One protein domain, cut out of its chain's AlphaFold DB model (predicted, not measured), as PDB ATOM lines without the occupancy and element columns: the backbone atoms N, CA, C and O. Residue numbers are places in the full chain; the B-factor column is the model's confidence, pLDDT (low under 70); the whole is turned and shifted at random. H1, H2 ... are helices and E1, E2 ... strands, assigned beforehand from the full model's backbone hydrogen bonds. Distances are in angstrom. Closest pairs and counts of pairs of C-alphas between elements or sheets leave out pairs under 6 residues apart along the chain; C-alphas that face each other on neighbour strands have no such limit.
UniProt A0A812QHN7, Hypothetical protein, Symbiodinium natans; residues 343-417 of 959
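AT A GLANCE: This is residues 343 to 417 of the 959 residues of the protein "Hypothetical protein" of Symbiodinium natans (UniProt A0A812QHN7). Three short helices gather over one small two-stranded hairpin, E1 and E2: H4 packs on E1, H2 on E2, and H3 sits at one end, near the start of E2. H1 lies at the opposite end and touches no other helix. The printed part has 75 residues, with four named helices and then two named strands, in the order H1 H2 H3 H4 E1 E2; the sheet E1 - E2 is antiparallel and the class is mostly helix. The whole is compact, with a radius of gyration of the C-alphas of 11.4 A and spans of 30 by 27 by 21 A.

IN THESE COORDINATES: H1, residues 347 to 352, begins at C-alpha 347 (224.999, 166.105, 105.100) and is 8.5 A long. H2, residues 362 to 373, is the longest helix, 16.9 A. H3, residues 380 to 386, is 10.3 A and H4, residues 392 to 398, is 9.7 A. E1, residues 403 to 405, is 6.8 A; E2, residues 410 to 413, is 10.3 A and ends at C-alpha 413 (226.460, 168.646, 96.848).

HOW THE PARTS SIT: E1 and E2 form a hairpin at 156 degrees, with N 404 and O 412 2.8 A apart, within hydrogen-bond range. Residues 378 to 379 pair antiparallel with residues 410 to 411 of E2. The closest C-alphas of H4 and E1 are Ile 396 and Phe 403, 5.9 A; those of H2 and E2 are Leu 371 and Ala 412, 7.3 A. H3 and H4 touch, Glu 384 and Ala 392 having the closest C-alphas, 5.2 A, at a steep tilt of 52 degrees, opposite ways. H2 touches H4 with residues 363 to 367 alone. H1 and H3 are apart. In H1, H2, H3 and H4 every O i to N i+4 pair is within hydrogen-bond range.

THE WHOLE: The C-alphas farthest apart, those of Pro 356 and Ser 408, are 32.3 A apart. The printed part has no cut, and no link is long. Residues 375 to 376 have pLDDT under 70.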
ATOM      1  N   HIS A 343     214.082 166.229 107.304       95.50
ATOM      2  CA  HIS A 343     214.863 165.436 106.356       95.50
ATOM      3  C   HIS A 343     215.592 166.350 105.371       95.50
ATOM      4  O   HIS A 343     215.000 167.272 104.820       95.50
ATOM      5  N   PHE A 344     216.861 166.052 105.123       97.00
ATOM      6  CA  PHE A 344     217.746 166.829 104.270       97.00
ATOM      7  C   PHE A 344     218.390 165.944 103.197       97.00
ATOM      8  O   PHE A 344     218.721 164.784 103.474       97.00
ATOM      9  N   PRO A 345     218.604 166.485 101.987       95.94
ATOM     10  CA  PRO A 345     219.106 165.717 100.851       95.94
ATOM     11  C   PRO A 345     220.601 165.378 100.947       95.94
ATOM     12  O   PRO A 345     221.060 164.425 100.323       95.94
ATOM     13  N   SER A 346     221.375 166.124 101.744       95.81
ATOM     14  CA  SER A 346     222.798 165.861 101.970       95.81
ATOM     15  C   SER A 346     223.238 166.235 103.389       95.81
ATOM     16  O   SER A 346     222.534 166.948 104.111       95.81
ATOM     17  N   MET A 347     224.424 165.768 103.795       96.19
ATOM     18  CA  MET A 347     224.999 166.105 105.100       96.19
ATOM     19  C   MET A 347     225.252 167.612 105.241       96.19
ATOM     20  O   MET A 347     225.009 168.159 106.311       96.19
ATOM     21  N   GLY A 348     225.695 168.295 104.178       95.56
ATOM     22  CA  GLY A 348     225.930 169.744 104.205       95.56
ATOM     23  C   GLY A 348     224.665 170.522 104.572       95.56
ATOM     24  O   GLY A 348     224.687 171.344 105.480       95.56
ATOM     25  N   PHE A 349     223.530 170.159 103.970       97.06
ATOM     26  CA  PHE A 349     222.221 170.724 104.310       97.06
ATOM     27  C   PHE A 349     221.821 170.474 105.763       97.06
ATOM     28  O   PHE A 349     221.322 171.370 106.441       97.06
ATOM     29  N   ALA A 350     222.029 169.247 106.231       94.44
ATOM     30  CA  ALA A 350     221.647 168.848 107.575       94.44
ATOM     31  C   ALA A 350     222.528 169.487 108.659       94.44
ATOM     32  O   ALA A 350     222.061 169.680 109.774       94.44
ATOM     33  N   LEU A 351     223.787 169.811 108.348       94.62
ATOM     34  CA  LEU A 351     224.668 170.573 109.236       94.62
ATOM     35  C   LEU A 351     224.323 172.062 109.215       94.62
ATOM     36  O   LEU A 351     224.211 172.665 110.276       94.62
ATOM     37  N   ALA A 352     224.088 172.631 108.031       94.94
ATOM     38  CA  ALA A 352     223.696 174.028 107.878       94.94
ATOM     39  C   ALA A 352     222.373 174.340 108.601       94.94
ATOM     40  O   ALA A 352     222.191 175.427 109.131       94.94
ATOM     41  N   SER A 353     221.449 173.376 108.706       95.88
ATOM     42  CA  SER A 353     220.201 173.560 109.461       95.88
ATOM     43  C   SER A 353     220.366 173.567 110.984       95.88
ATOM     44  O   SER A 353     219.442 173.984 111.680       95.88
ATOM     45  N   LEU A 354     221.515 173.134 111.519       92.50
ATOM     46  CA  LEU A 354     221.804 173.225 112.954       92.50
ATOM     47  C   LEU A 354     222.135 174.660 113.390       92.50
ATOM     48  O   LEU A 354     222.015 174.969 114.575       92.50
ATOM     49  N   GLU A 355     222.528 175.526 112.454       92.81
ATOM     50  CA  GLU A 355     222.870 176.924 112.702       92.81
ATOM     51  C   GLU A 355     221.841 177.853 112.036       92.81
ATOM     52  O   GLU A 355     221.737 177.888 110.809       92.81
ATOM     53  N   PRO A 356     221.090 178.668 112.800       90.62
ATOM     54  CA  PRO A 356     220.035 179.514 112.237       90.62
ATOM     55  C   PRO A 356     220.500 180.460 111.119       90.62
ATOM     56  O   PRO A 356     219.739 180.742 110.198       90.62
ATOM     57  N   SER A 357     221.748 180.935 111.172       92.69
ATOM     58  CA  SER A 357     222.328 181.844 110.177       92.69
ATOM     59  C   SER A 357     222.675 181.176 108.845       92.69
ATOM     60  O   SER A 357     222.781 181.870 107.837       92.69
ATOM     61  N   THR A 358     222.873 179.856 108.831       95.12
ATOM     62  CA  THR A 358     223.224 179.089 107.626       95.12
ATOM     63  C   THR A 358     222.113 178.123 107.212       95.12
ATOM     64  O   THR A 358     222.255 177.419 106.213       95.12
ATOM     65  N   ALA A 359     220.966 178.135 107.897       95.38
ATOM     66  CA  ALA A 359     219.843 177.256 107.601       95.38
ATOM     67  C   ALA A 359     219.458 177.280 106.101       95.38
ATOM     68  O   ALA A 359     219.341 178.356 105.497       95.38
ATOM     69  N   PRO A 360     219.284 176.111 105.451       97.00
ATOM     70  CA  PRO A 360     218.818 176.045 104.069       97.00
ATOM     71  C   PRO A 360     217.446 176.709 103.922       97.00
ATOM     72  O   PRO A 360     216.538 176.449 104.713       97.00
ATOM     73  N   SER A 361     217.275 177.547 102.900       97.06
ATOM     74  CA  SER A 361     215.956 178.083 102.556       97.06
ATOM     75  C   SER A 361     215.086 177.013 101.883       97.06
ATOM     76  O   SER A 361     215.577 175.962 101.466       97.06
ATOM     77  N   ALA A 362     213.793 177.299 101.704       96.56
ATOM     78  CA  ALA A 362     212.904 176.427 100.931       96.56
ATOM     79  C   ALA A 362     213.421 176.186  99.497       96.56
ATOM     80  O   ALA A 362     213.401 175.055  99.023       96.56
ATOM     81  N   GLN A 363     213.968 177.223  98.851       97.31
ATOM     82  CA  GLN A 363     214.562 177.127  97.511       97.31
ATOM     83  C   GLN A 363     215.813 176.240  97.503       97.31
ATOM     84  O   GLN A 363     216.007 175.458  96.579       97.31
ATOM     85  N   ASP A 364     216.652 176.320  98.546       97.88
ATOM     86  CA  ASP A 364     217.821 175.441  98.664       97.88
ATOM     87  C   ASP A 364     217.382 173.976  98.747       97.88
ATOM     88  O   ASP A 364     217.956 173.116  98.077       97.88
ATOM     89  N   LEU A 365     216.363 173.687  99.565       96.75
ATOM     90  CA  LEU A 365     215.836 172.333  99.753       96.75
ATOM     91  C   LEU A 365     215.228 171.773  98.466       96.75
ATOM     92  O   LEU A 365     215.432 170.599  98.170       96.75
ATOM     93  N   GLU A 366     214.538 172.601  97.684       95.88
ATOM     94  CA  GLU A 366     213.946 172.201  96.404       95.88
ATOM     95  C   GLU A 366     215.022 171.774  95.390       95.88
ATOM     96  O   GLU A 366     214.955 170.671  94.839       95.88
ATOM     97  N   ILE A 367     216.083 172.579  95.231       96.38
ATOM     98  CA  ILE A 367     217.251 172.224  94.405       96.38
ATOM     99  C   ILE A 367     217.917 170.954  94.947       96.38
ATOM    100  O   ILE A 367     218.269 170.052  94.186       96.38
ATOM    101  N   GLY A 368     218.090 170.869  96.269       95.56
ATOM    102  CA  GLY A 368     218.734 169.734  96.914       95.56
ATOM    103  C   GLY A 368     217.979 168.417  96.704       95.56
ATOM    104  O   GLY A 368     218.599 167.409  96.383       95.56
ATOM    105  N   HIS A 369     216.651 168.402  96.822       94.50
ATOM    106  CA  HIS A 369     215.855 167.199  96.562       94.50
ATOM    107  C   HIS A 369     215.873 166.791  95.085       94.50
ATOM    108  O   HIS A 369     215.964 165.598  94.790       94.50
ATOM    109  N   LEU A 370     215.872 167.760  94.163       94.38
ATOM    110  CA  LEU A 370     216.010 167.484  92.732       94.38
ATOM    111  C   LEU A 370     217.369 166.835  92.413       94.38
ATOM    112  O   LEU A 370     217.425 165.835  91.697       94.38
ATOM    113  N   LEU A 371     218.456 167.343  93.006       93.62
ATOM    114  CA  LEU A 371     219.796 166.757  92.884       93.62
ATOM    115  C   LEU A 371     219.883 165.348  93.484       93.62
ATOM    116  O   LEU A 371     220.574 164.496  92.935       93.62
ATOM    117  N   GLN A 372     219.184 165.086  94.591       91.75
ATOM    118  CA  GLN A 372     219.183 163.774  95.245       91.75
ATOM    119  C   GLN A 372     218.490 162.693  94.398       91.75
ATOM    120  O   GLN A 372     218.901 161.533  94.436       91.75
ATOM    121  N   GLY A 373     217.444 163.064  93.651       88.19
ATOM    122  CA  GLY A 373     216.708 162.158  92.764       88.19
ATOM    123  C   GLY A 373     217.326 161.987  91.373       88.19
ATOM    124  O   GLY A 373     216.949 161.065  90.652       88.19
ATOM    125  N   SER A 374     218.265 162.853  90.976       87.25
ATOM    126  CA  SER A 374     218.879 162.806  89.650       87.25
ATOM    127  C   SER A 374     220.080 161.844  89.627       87.25
ATOM    128  O   SER A 374     221.022 162.014  90.405       87.25
ATOM    129  N   PRO A 375     220.096 160.827  88.745       62.22
ATOM    130  CA  PRO A 375     221.229 159.918  88.624       62.22
ATOM    131  C   PRO A 375     222.446 160.654  88.040       62.22
ATOM    132  O   PRO A 375     222.546 160.822  86.832       62.22
ATOM    133  N   LYS A 376     223.370 161.057  88.925       65.94
ATOM    134  CA  LYS A 376     224.700 161.650  88.665       65.94
ATOM    135  C   LYS A 376     224.707 162.895  87.756       65.94
ATOM    136  O   LYS A 376     224.577 162.819  86.540       65.94
ATOM    137  N   ASP A 377     225.010 164.025  88.393       70.50
ATOM    138  CA  ASP A 377     225.425 165.307  87.816       70.50
ATOM    139  C   ASP A 377     224.388 166.025  86.930       70.50
ATOM    140  O   ASP A 377     224.439 166.015  85.697       70.50
ATOM    141  N   SER A 378     223.474 166.763  87.568       90.75
ATOM    142  CA  SER A 378     222.619 167.713  86.852       90.75
ATOM    143  C   SER A 378     223.448 168.904  86.356       90.75
ATOM    144  O   SER A 378     224.163 169.558  87.119       90.75
ATOM    145  N   ARG A 379     223.346 169.218  85.060       94.31
ATOM    146  CA  ARG A 379     223.935 170.446  84.505       94.31
ATOM    147  C   ARG A 379     223.186 171.663  85.036       94.31
ATOM    148  O   ARG A 379     221.959 171.662  85.077       94.31
ATOM    149  N   LEU A 380     223.919 172.728  85.344       95.19
ATOM    150  CA  LEU A 380     223.374 173.983  85.864       95.19
ATOM    151  C   LEU A 380     222.232 174.541  84.995       95.19
ATOM    152  O   LEU A 380     221.184 174.903  85.513       95.19
ATOM    153  N   ASN A 381     222.390 174.503  83.668       92.94
ATOM    154  CA  ASN A 381     221.360 174.958  82.725       92.94
ATOM    155  C   ASN A 381     220.099 174.081  82.742       92.94
ATOM    156  O   ASN A 381     219.014 174.574  82.456       92.94
ATOM    157  N   ALA A 382     220.237 172.785  83.046       94.19
ATOM    158  CA  ALA A 382     219.084 171.909  83.192       94.19
ATOM    159  C   ALA A 382     218.310 172.297  84.450       94.19
ATOM    160  O   ALA A 382     217.108 172.490  84.360       94.19
ATOM    161  N   LEU A 383     218.995 172.505  85.581       94.81
ATOM    162  CA  LEU A 383     218.353 172.982  86.810       94.81
ATOM    163  C   LEU A 383     217.654 174.328  86.591       94.81
ATOM    164  O   LEU A 383     216.511 174.466  86.998       94.81
ATOM    165  N   GLU A 384     218.275 175.280  85.887       96.31
ATOM    166  CA  GLU A 384     217.642 176.574  85.579       96.31
ATOM    167  C   GLU A 384     216.293 176.409  84.860       96.31
ATOM    168  O   GLU A 384     215.347 177.126  85.158       96.31
ATOM    169  N   ALA A 385     216.173 175.432  83.956       94.75
ATOM    170  CA  ALA A 385     214.929 175.176  83.231       94.75
ATOM    171  C   ALA A 385     213.805 174.597  84.114       94.75
ATOM    172  O   ALA A 385     212.637 174.703  83.743       94.75
ATOM    173  N   TRP A 386     214.132 173.989  85.260       95.06
ATOM    174  CA  TRP A 386     213.142 173.442  86.199       95.06
ATOM    175  C   TRP A 386     212.522 174.508  87.107       95.06
ATOM    176  O   TRP A 386     211.405 174.315  87.584       95.06
ATOM    177  N   PHE A 387     213.209 175.629  87.336       95.38
ATOM    178  CA  PHE A 387     212.771 176.659  88.275       95.38
ATOM    179  C   PHE A 387     212.376 177.938  87.533       95.38
ATOM    180  O   PHE A 387     213.220 178.701  87.078       95.38
ATOM    181  N   SER A 388     211.070 178.196  87.431       93.12
ATOM    182  CA  SER A 388     210.538 179.428  86.827       93.12
ATOM    183  C   SER A 388     210.427 180.591  87.818       93.12
ATOM    184  O   SER A 388     210.406 181.751  87.413       93.12
ATOM    185  N   SER A 389     210.348 180.293  89.118       94.50
ATOM    186  CA  SER A 389     210.101 181.275  90.181       94.50
ATOM    187  C   SER A 389     211.370 181.950  90.711       94.50
ATOM    188  O   SER A 389     211.282 183.006  91.338       94.50
ATOM    189  N   PHE A 390     212.551 181.370  90.475       96.50
ATOM    190  CA  PHE A 390     213.840 181.934  90.875       96.50
ATOM    191  C   PHE A 390     214.984 181.393  90.008       96.50
ATOM    192  O   PHE A 390     214.881 180.321  89.420       96.50
ATOM    193  N   SER A 391     216.112 182.111  89.973       97.38
ATOM    194  CA  SER A 391     217.315 181.650  89.266       97.38
ATOM    195  C   SER A 391     218.088 180.624  90.100       97.38
ATOM    196  O   SER A 391     218.770 180.985  91.069       97.38
ATOM    197  N   ALA A 392     218.018 179.349  89.709       96.94
ATOM    198  CA  ALA A 392     218.755 178.259  90.352       96.94
ATOM    199  C   ALA A 392     220.268 178.502  90.320       96.94
ATOM    200  O   ALA A 392     220.960 178.284  91.310       96.94
ATOM    201  N   THR A 393     220.776 179.051  89.220       97.06
ATOM    202  CA  THR A 393     222.177 179.424  89.021       97.06
ATOM    203  C   THR A 393     222.649 180.436  90.050       97.06
ATOM    204  O   THR A 393     223.702 180.254  90.667       97.06
ATOM    205  N   SER A 394     221.866 181.496  90.254       97.19
ATOM    206  CA  SER A 394     222.183 182.527  91.243       97.19
ATOM    207  C   SER A 394     222.159 181.944  92.654       97.19
ATOM    208  O   SER A 394     223.061 182.213  93.446       97.19
ATOM    209  N   ARG A 395     221.178 181.080  92.949       97.12
ATOM    210  CA  ARG A 395     221.035 180.443  94.263       97.12
ATOM    211  C   ARG A 395     222.171 179.466  94.577       97.12
ATOM    212  O   ARG A 395     222.779 179.571  95.637       97.12
ATOM    213  N   ILE A 396     222.507 178.584  93.638       97.25
ATOM    214  CA  ILE A 396     223.598 177.605  93.756       97.25
ATOM    215  C   ILE A 396     224.933 178.314  93.996       97.25
ATOM    216  O   ILE A 396     225.692 177.922  94.879       97.25
ATOM    217  N   ARG A 397     225.209 179.401  93.262       96.56
ATOM    218  CA  ARG A 397     226.437 180.195  93.443       96.56
ATOM    219  C   ARG A 397     226.473 180.955  94.770       96.56
ATOM    220  O   ARG A 397     227.560 181.178  95.293       96.56
ATOM    221  N   ALA A 398     225.318 181.341  95.311       96.75
ATOM    222  CA  ALA A 398     225.219 182.019  96.604       96.75
ATOM    223  C   ALA A 398     225.403 181.078  97.809       96.75
ATOM    224  O   ALA A 398     225.594 181.558  98.923       96.75
ATOM    225  N   ARG A 399     225.345 179.755  97.601       97.06
ATOM    226  CA  ARG A 399     225.424 178.728  98.651       97.06
ATOM    227  C   ARG A 399     226.549 177.712  98.390       97.06
ATOM    228  O   ARG A 399     226.270 176.520  98.230       97.06
ATOM    229  N   PRO A 400     227.826 178.148  98.349       96.38
ATOM    230  CA  PRO A 400     228.966 177.248  98.140       96.38
ATOM    231  C   PRO A 400     229.163 176.240  99.287       96.38
ATOM    232  O   PRO A 400     229.880 175.256  99.141       96.38
ATOM    233  N   ASP A 401     228.526 176.485 100.435       94.75
ATOM    234  CA  ASP A 401     228.455 175.584 101.583       94.75
ATOM    235  C   ASP A 401     227.513 174.387 101.354       94.75
ATOM    236  O   ASP A 401     227.697 173.334 101.964       94.75
ATOM    237  N   LEU A 402     226.524 174.525 100.462       96.31
ATOM    238  CA  LEU A 402     225.544 173.481 100.139       96.31
ATOM    239  C   LEU A 402     225.795 172.827  98.780       96.31
ATOM    240  O   LEU A 402     225.557 171.625  98.612       96.31
ATOM    241  N   PHE A 403     226.287 173.602  97.815       96.69
ATOM    242  CA  PHE A 403     226.460 173.178  96.433       96.69
ATOM    243  C   PHE A 403     227.880 173.441  95.935       96.69
ATOM    244  O   PHE A 403     228.526 174.419  96.294       96.69
ATOM    245  N   SER A 404     228.345 172.581  95.038       95.25
ATOM    246  CA  SER A 404     229.577 172.755  94.278       95.25
ATOM    247  C   SER A 404     229.258 172.717  92.788       95.25
ATOM    248  O   SER A 404     228.407 171.944  92.345       95.25
ATOM    249  N   VAL A 405     229.921 173.576  92.014       95.88
ATOM    250  CA  VAL A 405     229.768 173.636  90.556       95.88
ATOM    251  C   VAL A 405     231.122 173.351  89.923       95.88
ATOM    252  O   VAL A 405     232.092 174.062  90.182       95.88
ATOM    253  N   SER A 406     231.204 172.301  89.109       94.94
ATOM    254  CA  SER A 406     232.424 171.969  88.373       94.94
ATOM    255  C   SER A 406     232.686 172.978  87.246       94.94
ATOM    256  O   SER A 406     231.782 173.675  86.783       94.94
ATOM    257  N   GLY A 407     233.913 172.996  86.710       93.62
ATOM    258  CA  GLY A 407     234.235 173.790  85.516       93.62
ATOM    259  C   GLY A 407     233.419 173.408  84.269       93.62
ATOM    260  O   GLY A 407     233.264 174.223  83.368       93.62
ATOM    261  N   SER A 408     232.850 172.196  84.227       94.56
ATOM    262  CA  SER A 408     231.924 171.752  83.176       94.56
ATOM    263  C   SER A 408     230.463 172.155  83.429       94.56
ATOM    264  O   SER A 408     229.589 171.803  82.637       94.56
ATOM    265  N   GLY A 409     230.182 172.884  84.514       95.62
ATOM    266  CA  GLY A 409     228.837 173.308  84.901       95.62
ATOM    267  C   GLY A 409     227.988 172.200  85.527       95.62
ATOM    268  O   GLY A 409     226.763 172.320  85.539       95.62
ATOM    269  N   LEU A 410     228.603 171.116  86.009       95.56
ATOM    270  CA  LEU A 410     227.905 170.065  86.752       95.56
ATOM    271  C   LEU A 410     227.733 170.504  88.201       95.56
ATOM    272  O   LEU A 410     228.686 170.973  88.822       95.56
ATOM    273  N   VAL A 411     226.517 170.359  88.716       95.81
ATOM    274  CA  VAL A 411     226.174 170.720  90.090       95.81
ATOM    275  C   VAL A 411     226.149 169.460  90.943       95.81
ATOM    276  O   VAL A 411     225.462 168.494  90.614       95.81
ATOM    277  N   ALA A 412     226.881 169.488  92.051       95.12
ATOM    278  CA  ALA A 412     226.919 168.431  93.051       95.12
ATOM    279  C   ALA A 412     226.759 169.024  94.457       95.12
ATOM    280  O   ALA A 412     226.951 170.222  94.663       95.12
ATOM    281  N   PHE A 413     226.441 168.197  95.453       95.44
ATOM    282  CA  PHE A 413     226.460 168.646  96.848       95.44
ATOM    283  C   PHE A 413     227.880 169.033  97.275       95.44
ATOM    284  O   PHE A 413     228.839 168.326  96.964       95.44
ATOM    285  N   ALA A 414     228.013 170.144  97.998       93.94
ATOM    286  CA  ALA A 414     229.284 170.527  98.603       93.94
ATOM    287  C   ALA A 414     229.705 169.502  99.669       93.94
ATOM    288  O   ALA A 414     228.873 168.941 100.390       93.94
ATOM    289  N   SER A 415     231.012 169.246  99.778       90.88
ATOM    290  CA  SER A 415     231.534 168.362 100.820       90.88
ATOM    291  C   SER A 415     231.609 169.115 102.152       90.88
ATOM    292  O   SER A 415     232.245 170.169 102.206       90.88
ATOM    293  N   PRO A 416     231.058 168.570 103.254       88.12
ATOM    294  CA  PRO A 416     230.975 169.281 104.535       88.12
ATOM    295  C   PRO A 416     232.337 169.553 105.200       88.12
ATOM    296  O   PRO A 416     232.401 170.260 106.200       88.12
ATOM    297  N   VAL A 417     233.433 168.990 104.679       86.56
ATOM    298  CA  VAL A 417     234.782 169.092 105.270       86.56
ATOM    299  C   VAL A 417     235.699 170.054 104.494       86.56
ATOM    300  O   VAL A 417     236.745 170.453 105.004       86.56
TER     301      VAL A 417